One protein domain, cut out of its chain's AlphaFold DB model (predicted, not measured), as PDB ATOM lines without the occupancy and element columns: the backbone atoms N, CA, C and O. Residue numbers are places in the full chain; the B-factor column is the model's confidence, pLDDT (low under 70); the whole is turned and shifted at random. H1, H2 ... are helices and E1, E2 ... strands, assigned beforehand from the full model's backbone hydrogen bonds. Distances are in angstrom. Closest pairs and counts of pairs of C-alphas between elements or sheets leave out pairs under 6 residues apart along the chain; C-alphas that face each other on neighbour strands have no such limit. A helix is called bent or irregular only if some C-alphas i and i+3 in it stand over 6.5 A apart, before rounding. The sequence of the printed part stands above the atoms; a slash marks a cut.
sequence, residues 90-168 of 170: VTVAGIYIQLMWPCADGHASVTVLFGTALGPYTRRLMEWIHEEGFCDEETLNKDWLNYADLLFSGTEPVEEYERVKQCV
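This is residues 90 to 168 of the 170 residues of an uncharacterized protein of Acidimicrobiaceae bacterium (UniProt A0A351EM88). Two short strand hairpins, E1 with E2 and E3 with E4, follow each other almost end to end as a narrow, bent ribbon along one side of a loose group of four helices. H4 lies nearest to the ribbon, beside E2; H1 and H2 pair up farther from it, H3 has one end near the first residue of H4, and the turn at residues 102 to 107 sticks out free. The printed part has 79 residues with four named strands followed by four named helices, in the order E1 E2 E3 E4 H1 H2 H3 H4, and its class is mixed, helices and strands. There are two sheets of two antiparallel strands each, E1 - E2 and E3 - E4. The whole is compact, with a radius of gyration of the C-alphas of 12.3 A, and its outline is rounded, with spans of 37 by 27 by 23 A.

E1, residues 90 to 92, and E2, residues 95 to 98, are antiparallel at 155 degrees and form a hairpin. The C-alphas of Thr 91 and Tyr 96 face each other at 4.3 A, and N 90 and O 97 are within hydrogen-bond range at 2.9 A, as are N 97 and O 90 at 2.8 A. E2 runs on into E3, residues 100 to 103, across a break of 1 residue, at 49 degrees; the two meet only through their link. E3 and E4, residues 106 to 109, form the second hairpin, antiparallel at 144 degrees. Here N 101 and O 108 are 2.8 A apart and N 108 and O 101 are 2.9 A apart, both within hydrogen-bond range. H1, residues 119 to 131, touches H2, residues 137 to 140; their closest C-alphas are those of Met 126 and Leu 140, 5.3 A apart. H3, residues 147 to 153, is only just apart from H1, with the closest C-alphas 8.1 A from each other. H4, residues 158 to 166, is close to H3 but not clearly touching it; the closest C-alphas are those of Leu 151 and Val 158, 6.3 A apart, and the two helices run opposite ways at a shallow tilt of 26 degrees. H4 is also close to H2 but not clearly touching it, with the closest C-alphas, those of Thr 139 and Val 164, 7.2 A apart. The closest C-alphas of H4 and E2 are those of Val 158 and Ile 95, 7.1 A apart. E3 and E4 are apart from H2, H3 and H4. In H1, H3 and H4 every pair of O i and N i+4 is within hydrogen-bond range; H2, with 4 residues, is too short for such a pair.

E1 begins at Val 90, whose C-alpha is at (33.230, -76.960, 67.989). E2 measures 9.5 A from first to last C-alpha, E3 9.6 A and E4 10.4 A; E1 is shorter, at 6.4 A. H1 is the longest helix, 18.2 A from C-alpha 119 at (20.554, -88.086, 71.973) to C-alpha 131. H2 measures 5.0 A, H3 9.8 A and H4 13.0 A. H4 ends at Gln 166, with its C-alpha at (29.425, -89.175, 56.477).

The two C-alphas farthest apart are those of Asp 105 and Ser 153, at 38.0 A. The first and last printed C-alphas, of Val 90 and Val 168, are 17.1 A apart. The printed part has no cut and no long link; the links from E4 to H1 and from H2 to H3 are short, and the other five are tight. The mean pLDDT of the printed part is 92.5, and no printed residue is under 70.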
ATOM      1  N   VAL A  90      32.547 -77.142  66.705       88.56
ATOM      2  CA  VAL A  90      33.230 -76.960  67.989       88.56
ATOM      3  C   VAL A  90      34.102 -78.172  68.293       88.56
ATOM      4  O   VAL A  90      33.674 -79.311  68.129       88.56
ATOM      5  N   THR A  91      35.319 -77.932  68.776       87.62
ATOM      6  CA  THR A  91      36.217 -79.003  69.224       87.62
ATOM      7  C   THR A  91      36.113 -79.167  70.736       87.62
ATOM      8  O   THR A  91      36.443 -78.251  71.492       87.62
ATOM      9  N   VAL A  92      35.674 -80.341  71.190       83.94
ATOM     10  CA  VAL A  92      35.526 -80.679  72.612       83.94
ATOM     11  C   VAL A  92      36.411 -81.875  72.929       83.94
ATOM     12  O   VAL A  92      36.256 -82.937  72.338       83.94
ATOM     13  N   ALA A  93      37.362 -81.694  73.851       82.00
ATOM     14  CA  ALA A  93      38.316 -82.732  74.263       82.00
ATOM     15  C   ALA A  93      39.021 -83.445  73.083       82.00
ATOM     16  O   ALA A  93      39.281 -84.642  73.134       82.00
ATOM     17  N   GLY A  94      39.336 -82.702  72.014       83.56
ATOM     18  CA  GLY A  94      40.000 -83.230  70.814       83.56
ATOM     19  C   GLY A  94      39.062 -83.828  69.761       83.56
ATOM     20  O   GLY A  94      39.539 -84.205  68.696       83.56
ATOM     21  N   ILE A  95      37.752 -83.871  70.015       86.81
ATOM     22  CA  ILE A  95      36.743 -84.359  69.068       86.81
ATOM     23  C   ILE A  95      36.077 -83.165  68.387       86.81
ATOM     24  O   ILE A  95      35.525 -82.292  69.062       86.81
ATOM     25  N   TYR A  96      36.118 -83.130  67.055       89.31
ATOM     26  CA  TYR A  96      35.465 -82.087  66.268       89.31
ATOM     27  C   TYR A  96      33.993 -82.426  66.008       89.31
ATOM     28  O   TYR A  96      33.657 -83.329  65.233       89.31
ATOM     29  N   ILE A  97      33.114 -81.660  66.646       90.62
ATOM     30  CA  ILE A  97      31.667 -81.715  66.467       90.62
ATOM     31  C   ILE A  97      31.301 -80.722  65.370       90.62
ATOM     32  O   ILE A  97      31.334 -79.505  65.569       90.62
ATOM     33  N   GLN A  98      30.933 -81.247  64.207       91.69
ATOM     34  CA  GLN A  98      30.503 -80.440  63.075       91.69
ATOM     35  C   GLN A  98      29.049 -79.993  63.254       91.69
ATOM     36  O   GLN A  98      28.178 -80.787  63.604       91.69
ATOM     37  N   LEU A  99      28.801 -78.707  63.014       92.75
ATOM     38  CA  LEU A  99      27.486 -78.077  63.137       92.75
ATOM     39  C   LEU A  99      26.982 -77.508  61.811       92.75
ATOM     40  O   LEU A  99      25.783 -77.280  61.679       92.75
ATOM     41  N   MET A 100      27.875 -77.240  60.859       94.31
ATOM     42  CA  MET A 100      27.565 -76.701  59.536       94.31
ATOM     43  C   MET A 100      28.038 -77.665  58.454       94.31
ATOM     44  O   MET A 100      29.186 -78.108  58.460       94.31
ATOM     45  N   TRP A 101      27.161 -77.947  57.500       93.12
ATOM     46  CA  TRP A 101      27.365 -78.934  56.447       93.12
ATOM     47  C   TRP A 101      27.200 -78.268  55.087       93.12
ATOM     48  O   TRP A 101      26.252 -77.497  54.927       93.12
ATOM     49  N   PRO A 102      28.103 -78.508  54.123       93.00
ATOM     50  CA  PRO A 102      27.908 -78.036  52.761       93.00
ATOM     51  C   PRO A 102      26.737 -78.778  52.107       93.00
ATOM     52  O   PRO A 102      26.577 -79.982  52.275       93.00
ATOM     53  N   CYS A 103      25.934 -78.054  51.336       92.94
ATOM     54  CA  CYS A 103      24.830 -78.588  50.540       92.94
ATOM     55  C   CYS A 103      24.957 -78.091  49.091       92.94
ATOM     56  O   CYS A 103      25.760 -77.201  48.800       92.94
ATOM     57  N   ALA A 104      24.146 -78.630  48.177       94.12
ATOM     58  CA  ALA A 104      24.204 -78.291  46.751       94.12
ATOM     59  C   ALA A 104      24.077 -76.779  46.457       94.12
ATOM     60  O   ALA A 104      24.669 -76.284  45.499       94.12
ATOM     61  N   ASP A 105      23.323 -76.046  47.277       95.69
ATOM     62  CA  ASP A 105      22.999 -74.628  47.100       95.69
ATOM     63  C   ASP A 105      23.343 -73.756  48.321       95.69
ATOM     64  O   ASP A 105      22.918 -72.602  48.412       95.69
ATOM     65  N   GLY A 106      24.147 -74.266  49.259       95.44
ATOM     66  CA  GLY A 106      24.490 -73.513  50.458       95.44
ATOM     67  C   GLY A 106      25.016 -74.379  51.586       95.44
ATOM     68  O   GLY A 106      25.895 -75.210  51.383       95.44
ATOM     69  N   HIS A 107      24.520 -74.119  52.794       94.75
ATOM     70  CA  HIS A 107      24.884 -74.877  53.984       94.75
ATOM     71  C   HIS A 107      23.657 -75.148  54.852       94.75
ATOM     72  O   HIS A 107      22.797 -74.276  54.994       94.75
ATOM     73  N   ALA A 108      23.635 -76.308  55.498       94.06
ATOM     74  CA  ALA A 108      22.671 -76.650  56.536       94.06
ATOM     75  C   ALA A 108      23.358 -76.685  57.901       94.06
ATOM     76  O   ALA A 108      24.506 -77.120  58.014       94.06
ATOM     77  N   SER A 109      22.654 -76.245  58.947       93.19
ATOM     78  CA  SER A 109      23.109 -76.483  60.315       93.19
ATOM     79  C   SER A 109      22.443 -77.737  60.859       93.19
ATOM     80  O   SER A 109      21.232 -77.748  61.079       93.19
ATOM     81  N   VAL A 110      23.230 -78.793  61.043       90.75
ATOM     82  CA  VAL A 110      22.767 -80.081  61.565       90.75
ATOM     83  C   VAL A 110      23.715 -80.492  62.675       90.75
ATOM     84  O   VAL A 110      24.932 -80.465  62.515       90.75
ATOM     85  N   THR A 111      23.152 -80.858  63.815       84.50
ATOM     86  CA  THR A 111      23.925 -81.119  65.023       84.50
ATOM     87  C   THR A 111      23.830 -82.596  65.367       84.50
ATOM     88  O   THR A 111      22.822 -83.038  65.915       84.50
ATOM     89  N   VAL A 112      24.889 -83.356  65.077       88.88
ATOM     90  CA  VAL A 112      25.015 -84.760  65.504       88.88
ATOM     91  C   VAL A 112      25.674 -84.784  66.876       88.88
ATOM     92  O   VAL A 112      26.890 -84.924  67.006       88.88
ATOM     93  N   LEU A 113      24.859 -84.569  67.907       88.12
ATOM     94  CA  LEU A 113      25.291 -84.570  69.302       88.12
ATOM     95  C   LEU A 113      24.664 -85.722  70.083       88.12
ATOM     96  O   LEU A 113      23.855 -86.496  69.586       88.12
ATOM     97  N   PHE A 114      25.068 -85.845  71.331       88.69
ATOM     98  CA  PHE A 114      24.744 -86.970  72.191       88.69
ATOM     99  C   PHE A 114      24.525 -86.481  73.619       88.69
ATOM    100  O   PHE A 114      24.624 -85.284  73.903       88.69
ATOM    101  N   GLY A 115      24.177 -87.392  74.520       87.62
ATOM    102  CA  GLY A 115      23.792 -87.044  75.882       87.62
ATOM    103  C   GLY A 115      22.282 -86.941  76.041       87.62
ATOM    104  O   GLY A 115      21.517 -86.882  75.079       87.62
ATOM    105  N   THR A 116      21.836 -86.866  77.287       88.56
ATOM    106  CA  THR A 116      20.411 -86.855  77.656       88.56
ATOM    107  C   THR A 116      19.600 -85.749  76.980       88.56
ATOM    108  O   THR A 116      18.433 -85.958  76.658       88.56
ATOM    109  N   ALA A 117      20.212 -84.588  76.731       87.81
ATOM    110  CA  ALA A 117      19.543 -83.450  76.109       87.81
ATOM    111  C   ALA A 117      19.352 -83.599  74.588       87.81
ATOM    112  O   ALA A 117      18.388 -83.062  74.049       87.81
ATOM    113  N   LEU A 118      20.260 -84.297  73.894       90.44
ATOM    114  CA  LEU A 118      20.357 -84.260  72.426       90.44
ATOM    115  C   LEU A 118      20.239 -85.635  71.761       90.44
ATOM    116  O   LEU A 118      19.706 -85.727  70.657       90.44
ATOM    117  N   GLY A 119      20.621 -86.706  72.456       92.62
ATOM    118  CA  GLY A 119      20.554 -88.086  71.973       92.62
ATOM    119  C   GLY A 119      19.194 -88.498  71.393       92.62
ATOM    120  O   GLY A 119      19.172 -89.091  70.317       92.62
ATOM    121  N   PRO A 120      18.037 -88.142  71.997       93.25
ATOM    122  CA  PRO A 120      16.735 -88.458  71.410       93.25
ATOM    123  C   PRO A 120      16.464 -87.758  70.073       93.25
ATOM    124  O   PRO A 120      15.656 -88.243  69.285       93.25
ATOM    125  N   TYR A 121      17.063 -86.593  69.824       94.06
ATOM    126  CA  TYR A 121      16.925 -85.884  68.550       94.06
ATOM    127  C   TYR A 121      17.866 -86.471  67.502       94.06
ATOM    128  O   TYR A 121      17.434 -86.703  66.379       94.06
ATOM    129  N   THR A 122      19.093 -86.815  67.894       94.88
ATOM    130  CA  THR A 122      20.039 -87.534  67.031       94.88
ATOM    131  C   THR A 122      19.488 -88.885  66.611       94.88
ATOM    132  O   THR A 122      19.522 -89.205  65.433       94.88
ATOM    133  N   ARG A 123      18.859 -89.637  67.520       95.25
ATOM    134  CA  ARG A 123      18.179 -90.886  67.161       95.25
ATOM    135  C   ARG A 123      17.141 -90.681  66.054       95.25
ATOM    136  O   ARG A 123      17.154 -91.419  65.082       95.25
ATOM    137  N   ARG A 124      16.274 -89.670  66.180       95.50
ATOM    138  CA  ARG A 124      15.247 -89.365  65.166       95.50
ATOM    139  C   ARG A 124      15.850 -88.926  63.835       95.50
ATOM    140  O   ARG A 124      15.316 -89.259  62.784       95.50
ATOM    141  N   LEU A 125      16.956 -88.184  63.879       95.06
ATOM    142  CA  LEU A 125      17.719 -87.843  62.681       95.06
ATOM    143  C   LEU A 125      18.247 -89.113  62.001       95.06
ATOM    144  O   LEU A 125      18.087 -89.261  60.797       95.06
ATOM    145  N   MET A 126      18.820 -90.042  62.767       96.12
ATOM    146  CA  MET A 126      19.363 -91.290  62.227       96.12
ATOM    147  C   MET A 126      18.272 -92.253  61.748       96.12
ATOM    148  O   MET A 126      18.500 -92.971  60.783       96.12
ATOM    149  N   GLU A 127      17.083 -92.235  62.362       96.88
ATOM    150  CA  GLU A 127      15.881 -92.914  61.854       96.88
ATOM    151  C   GLU A 127      15.536 -92.423  60.444       96.88
ATOM    152  O   GLU A 127      15.420 -93.237  59.533       96.88
ATOM    153  N   TRP A 128      15.482 -91.106  60.230       96.31
ATOM    154  CA  TRP A 128      15.231 -90.546  58.899       96.31
ATOM    155  C   TRP A 128      16.361 -90.855  57.899       96.31
ATOM    156  O   TRP A 128      16.098 -91.290  56.785       96.31
ATOM    157  N   ILE A 129      17.628 -90.716  58.304       95.88
ATOM    158  CA  ILE A 129      18.792 -91.055  57.461       95.88
ATOM    159  C   ILE A 129      18.769 -92.534  57.041       95.88
ATOM    160  O   ILE A 129      19.112 -92.866  55.906       95.88
ATOM    161  N   HIS A 130      18.350 -93.430  57.936       97.31
ATOM    162  CA  HIS A 130      18.188 -94.848  57.628       97.31
ATOM    163  C   HIS A 130      17.032 -95.104  56.656       97.31
ATOM    164  O   HIS A 130      17.196 -95.882  55.718       97.31
ATOM    165  N   GLU A 131      15.884 -94.445  56.849       97.44
ATOM    166  CA  GLU A 131      14.727 -94.534  55.943       97.44
ATOM    167  C   GLU A 131      15.086 -94.123  54.507       97.44
ATOM    168  O   GLU A 131      14.634 -94.758  53.555       97.44
ATOM    169  N   GLU A 132      15.945 -93.114  54.354       96.88
ATOM    170  CA  GLU A 132      16.471 -92.663  53.058       96.88
ATOM    171  C   GLU A 132      17.604 -93.561  52.510       96.88
ATOM    172  O   GLU A 132      18.012 -93.426  51.358       96.88
ATOM    173  N   GLY A 133      18.087 -94.527  53.301       96.25
ATOM    174  CA  GLY A 133      19.077 -95.525  52.887       96.25
ATOM    175  C   GLY A 133      20.543 -95.118  53.067       96.25
ATOM    176  O   GLY A 133      21.420 -95.774  52.504       96.25
ATOM    177  N   PHE A 134      20.826 -94.075  53.854       95.94
ATOM    178  CA  PHE A 134      22.177 -93.523  54.049       95.94
ATOM    179  C   PHE A 134      22.912 -94.055  55.291       95.94
ATOM    180  O   PHE A 134      24.098 -93.777  55.483       95.94
ATOM    181  N   CYS A 135      22.255 -94.851  56.143       95.81
ATOM    182  CA  CYS A 135      22.930 -95.576  57.223       95.81
ATOM    183  C   CYS A 135      22.337 -96.973  57.461       95.81
ATOM    184  O   CYS A 135      21.211 -97.263  57.058       95.81
ATOM    185  N   ASP A 136      23.107 -97.855  58.101       95.81
ATOM    186  CA  ASP A 136      22.681 -99.211  58.467       95.81
ATOM    187  C   ASP A 136      21.971 -99.265  59.835       95.81
ATOM    188  O   ASP A 136      21.983 -98.310  60.619       95.81
ATOM    189  N   GLU A 137      21.334-100.405  60.130       96.38
ATOM    190  CA  GLU A 137      20.630-100.616  61.402       96.38
ATOM    191  C   GLU A 137      21.565-100.514  62.616       96.38
ATOM    192  O   GLU A 137      21.134-100.076  63.683       96.38
ATOM    193  N   GLU A 138      22.835-100.910  62.482       95.75
ATOM    194  CA  GLU A 138      23.816-100.816  63.567       95.75
ATOM    195  C   GLU A 138      24.078 -99.353  63.929       95.75
ATOM    196  O   GLU A 138      24.017 -98.985  65.102       95.75
ATOM    197  N   THR A 139      24.286 -98.506  62.920       95.56
ATOM    198  CA  THR A 139      24.476 -97.069  63.086       95.56
ATOM    199  C   THR A 139      23.244 -96.442  63.725       95.56
ATOM    200  O   THR A 139      23.377 -95.777  64.748       95.56
ATOM    201  N   LEU A 140      22.044 -96.686  63.189       94.94
ATOM    202  CA  LEU A 140      20.790 -96.158  63.739       94.94
ATOM    203  C   LEU A 140      20.615 -96.488  65.228       94.94
ATOM    204  O   LEU A 140      20.200 -95.623  66.007       94.94
ATOM    205  N   ASN A 141      20.939 -97.723  65.622       95.31
ATOM    206  CA  ASN A 141      20.712 -98.247  66.969       95.31
ATOM    207  C   ASN A 141      21.847 -97.963  67.965       95.31
ATOM    208  O   ASN A 141      21.779 -98.446  69.101       95.31
ATOM    209  N   LYS A 142      22.864 -97.174  67.593       95.44
ATOM    210  CA  LYS A 142      23.889 -96.722  68.543       95.44
ATOM    211  C   LYS A 142      23.254 -96.018  69.741       95.44
ATOM    212  O   LYS A 142      22.199 -95.384  69.652       95.44
ATOM    213  N   ASP A 143      23.924 -96.109  70.887       94.81
ATOM    214  CA  ASP A 143      23.466 -95.466  72.116       94.81
ATOM    215  C   ASP A 143      23.725 -93.956  72.064       94.81
ATOM    216  O   ASP A 143      24.636 -93.438  72.700       94.81
ATOM    217  N   TRP A 144      22.902 -93.225  71.311       94.56
ATOM    218  CA  TRP A 144      23.000 -91.770  71.163       94.56
ATOM    219  C   TRP A 144      22.863 -91.006  72.488       94.56
ATOM    220  O   TRP A 144      23.248 -89.839  72.574       94.56
ATOM    221  N   LEU A 145      22.317 -91.641  73.531       93.56
ATOM    222  CA  LEU A 145      22.253 -91.055  74.865       93.56
ATOM    223  C   LEU A 145      23.622 -91.100  75.541       93.56
ATOM    224  O   LEU A 145      24.063 -90.068  76.033       93.56
ATOM    225  N   ASN A 146      24.305 -92.245  75.525       93.81
ATOM    226  CA  ASN A 146      25.601 -92.412  76.193       93.81
ATOM    227  C   ASN A 146      26.804 -92.340  75.237       93.81
ATOM    228  O   ASN A 146      27.935 -92.578  75.648       93.81
ATOM    229  N   TYR A 147      26.593 -91.968  73.972       92.31
ATOM    230  CA  TYR A 147      27.642 -91.954  72.948       92.31
ATOM    231  C   TYR A 147      28.832 -91.061  73.314       92.31
ATOM    232  O   TYR A 147      29.970 -91.388  72.997       92.31
ATOM    233  N   ALA A 148      28.585 -89.963  74.038       88.06
ATOM    234  CA  ALA A 148      29.645 -89.101  74.562       88.06
ATOM    235  C   ALA A 148      30.622 -89.891  75.442       88.06
ATOM    236  O   ALA A 148      31.835 -89.801  75.272       88.06
ATOM    237  N   ASP A 149      30.082 -90.687  76.365       90.62
ATOM    238  CA  ASP A 149      30.868 -91.484  77.301       90.62
ATOM    239  C   ASP A 149      31.603 -92.605  76.561       90.62
ATOM    240  O   ASP A 149      32.757 -92.903  76.879       90.62
ATOM    241  N   LEU A 150      30.988 -93.192  75.529       92.94
ATOM    242  CA  LEU A 150      31.638 -94.186  74.673       92.94
ATOM    243  C   LEU A 150      32.837 -93.590  73.917       92.94
ATOM    244  O   LEU A 150      33.907 -94.199  73.922       92.94
ATOM    245  N   LEU A 151      32.696 -92.383  73.361       90.88
ATOM    246  CA  LEU A 151      33.787 -91.663  72.700       90.88
ATOM    247  C   LEU A 151      34.895 -91.256  73.681       90.88
ATOM    248  O   LEU A 151      36.070 -91.512  73.433       90.88
ATOM    249  N   PHE A 152      34.551 -90.648  74.821       87.75
ATOM    250  CA  PHE A 152      35.550 -90.166  75.785       87.75
ATOM    251  C   PHE A 152      36.262 -91.294  76.537       87.75
ATOM    252  O   PHE A 152      37.413 -91.127  76.940       87.75
ATOM    253  N   SER A 153      35.608 -92.444  76.717       90.94
ATOM    254  CA  SER A 153      36.246 -93.650  77.259       90.94
ATOM    255  C   SER A 153      37.130 -94.378  76.240       90.94
ATOM    256  O   SER A 153      37.918 -95.234  76.637       90.94
ATOM    257  N   GLY A 154      37.004 -94.054  74.947       89.06
ATOM    258  CA  GLY A 154      37.659 -94.761  73.846       89.06
ATOM    259  C   GLY A 154      37.047 -96.130  73.531       89.06
ATOM    260  O   GLY A 154      37.660 -96.911  72.808       89.06
ATOM    261  N   THR A 155      35.865 -96.437  74.078       93.94
ATOM    262  CA  THR A 155      35.107 -97.653  73.727       93.94
ATOM    263  C   THR A 155      34.629 -97.564  72.283       93.94
ATOM    264  O   THR A 155      34.743 -98.530  71.533       93.94
ATOM    265  N   GLU A 156      34.148 -96.383  71.895       93.50
ATOM    266  CA  GLU A 156      33.889 -96.039  70.506       93.50
ATOM    267  C   GLU A 156      35.073 -95.220  69.973       93.50
ATOM    268  O   GLU A 156      35.446 -94.216  70.594       93.50
ATOM    269  N   PRO A 157      35.689 -95.617  68.849       93.50
ATOM    270  CA  PRO A 157      36.767 -94.842  68.253       93.50
ATOM    271  C   PRO A 157      36.238 -93.522  67.672       93.50
ATOM    272  O   PRO A 157      35.119 -93.450  67.163       93.50
ATOM    273  N   VAL A 158      37.060 -92.469  67.690       91.25
ATOM    274  CA  VAL A 158      36.699 -91.168  67.089       91.25
ATOM    275  C   VAL A 158      36.459 -91.318  65.586       91.25
ATOM    276  O   VAL A 158      35.578 -90.668  65.029       91.25
ATOM    277  N   GLU A 159      37.181 -92.231  64.941       94.25
ATOM    278  CA  GLU A 159      37.014 -92.594  63.537       94.25
ATOM    279  C   GLU A 159      35.600 -93.100  63.226       94.25
ATOM    280  O   GLU A 159      35.093 -92.852  62.134       94.25
ATOM    281  N   GLU A 160      34.930 -93.751  64.181       94.19
ATOM    282  CA  GLU A 160      33.532 -94.131  63.991       94.19
ATOM    283  C   GLU A 160      32.623 -92.906  63.989       94.19
ATOM    284  O   GLU A 160      31.707 -92.817  63.177       94.19
ATOM    285  N   TYR A 161      32.867 -91.927  64.861       93.12
ATOM    286  CA  TYR A 161      32.099 -90.685  64.822       93.12
ATOM    287  C   TYR A 161      32.312 -89.928  63.504       93.12
ATOM    288  O   TYR A 161      31.356 -89.394  62.943       93.12
ATOM    289  N   GLU A 162      33.530 -89.942  62.959       92.44
ATOM    290  CA  GLU A 162      33.799 -89.423  61.613       92.44
ATOM    291  C   GLU A 162      33.019 -90.184  60.530       92.44
ATOM    292  O   GLU A 162      32.444 -89.556  59.641       92.44
ATOM    293  N   ARG A 163      32.917 -91.516  60.623       94.25
ATOM    294  CA  ARG A 163      32.090 -92.324  59.712       94.25
ATOM    295  C   ARG A 163      30.599 -91.998  59.845       94.25
ATOM    296  O   ARG A 163      29.930 -91.807  58.838       94.25
ATOM    297  N   VAL A 164      30.075 -91.875  61.067       93.62
ATOM    298  CA  VAL A 164      28.673 -91.488  61.327       93.62
ATOM    299  C   VAL A 164      28.349 -90.138  60.689       93.62
ATOM    300  O   VAL A 164      27.271 -89.961  60.126       93.62
ATOM    301  N   LYS A 165      29.282 -89.183  60.745       92.19
ATOM    302  CA  LYS A 165      29.129 -87.873  60.104       92.19
ATOM    303  C   LYS A 165      28.975 -87.970  58.579       92.19
ATOM    304  O   LYS A 165      28.263 -87.149  58.004       92.19
ATOM    305  N   GLN A 166      29.576 -88.969  57.926       92.00
ATOM    306  CA  GLN A 166      29.425 -89.175  56.477       92.00
ATOM    307  C   GLN A 166      27.984 -89.533  56.099       92.00
ATOM    308  O   GLN A 166      27.468 -88.979  55.135       92.00
ATOM    309  N   CYS A 167      27.279 -90.303  56.937       92.25
ATOM    310  CA  CYS A 167      25.860 -90.620  56.737       92.25
ATOM    311  C   CYS A 167      24.935 -89.387  56.720       92.25
ATOM    312  O   CYS A 167      23.785 -89.502  56.317       92.25
ATOM    313  N   VAL A 168      25.391 -88.224  57.204       88.75
ATOM    314  CA  VAL A 168      24.615 -86.967  57.190       88.75
ATOM    315  C   VAL A 168      24.857 -86.153  55.914       88.75
ATOM    316  O   VAL A 168      24.075 -85.258  55.606       88.75
TER     317      VAL A 168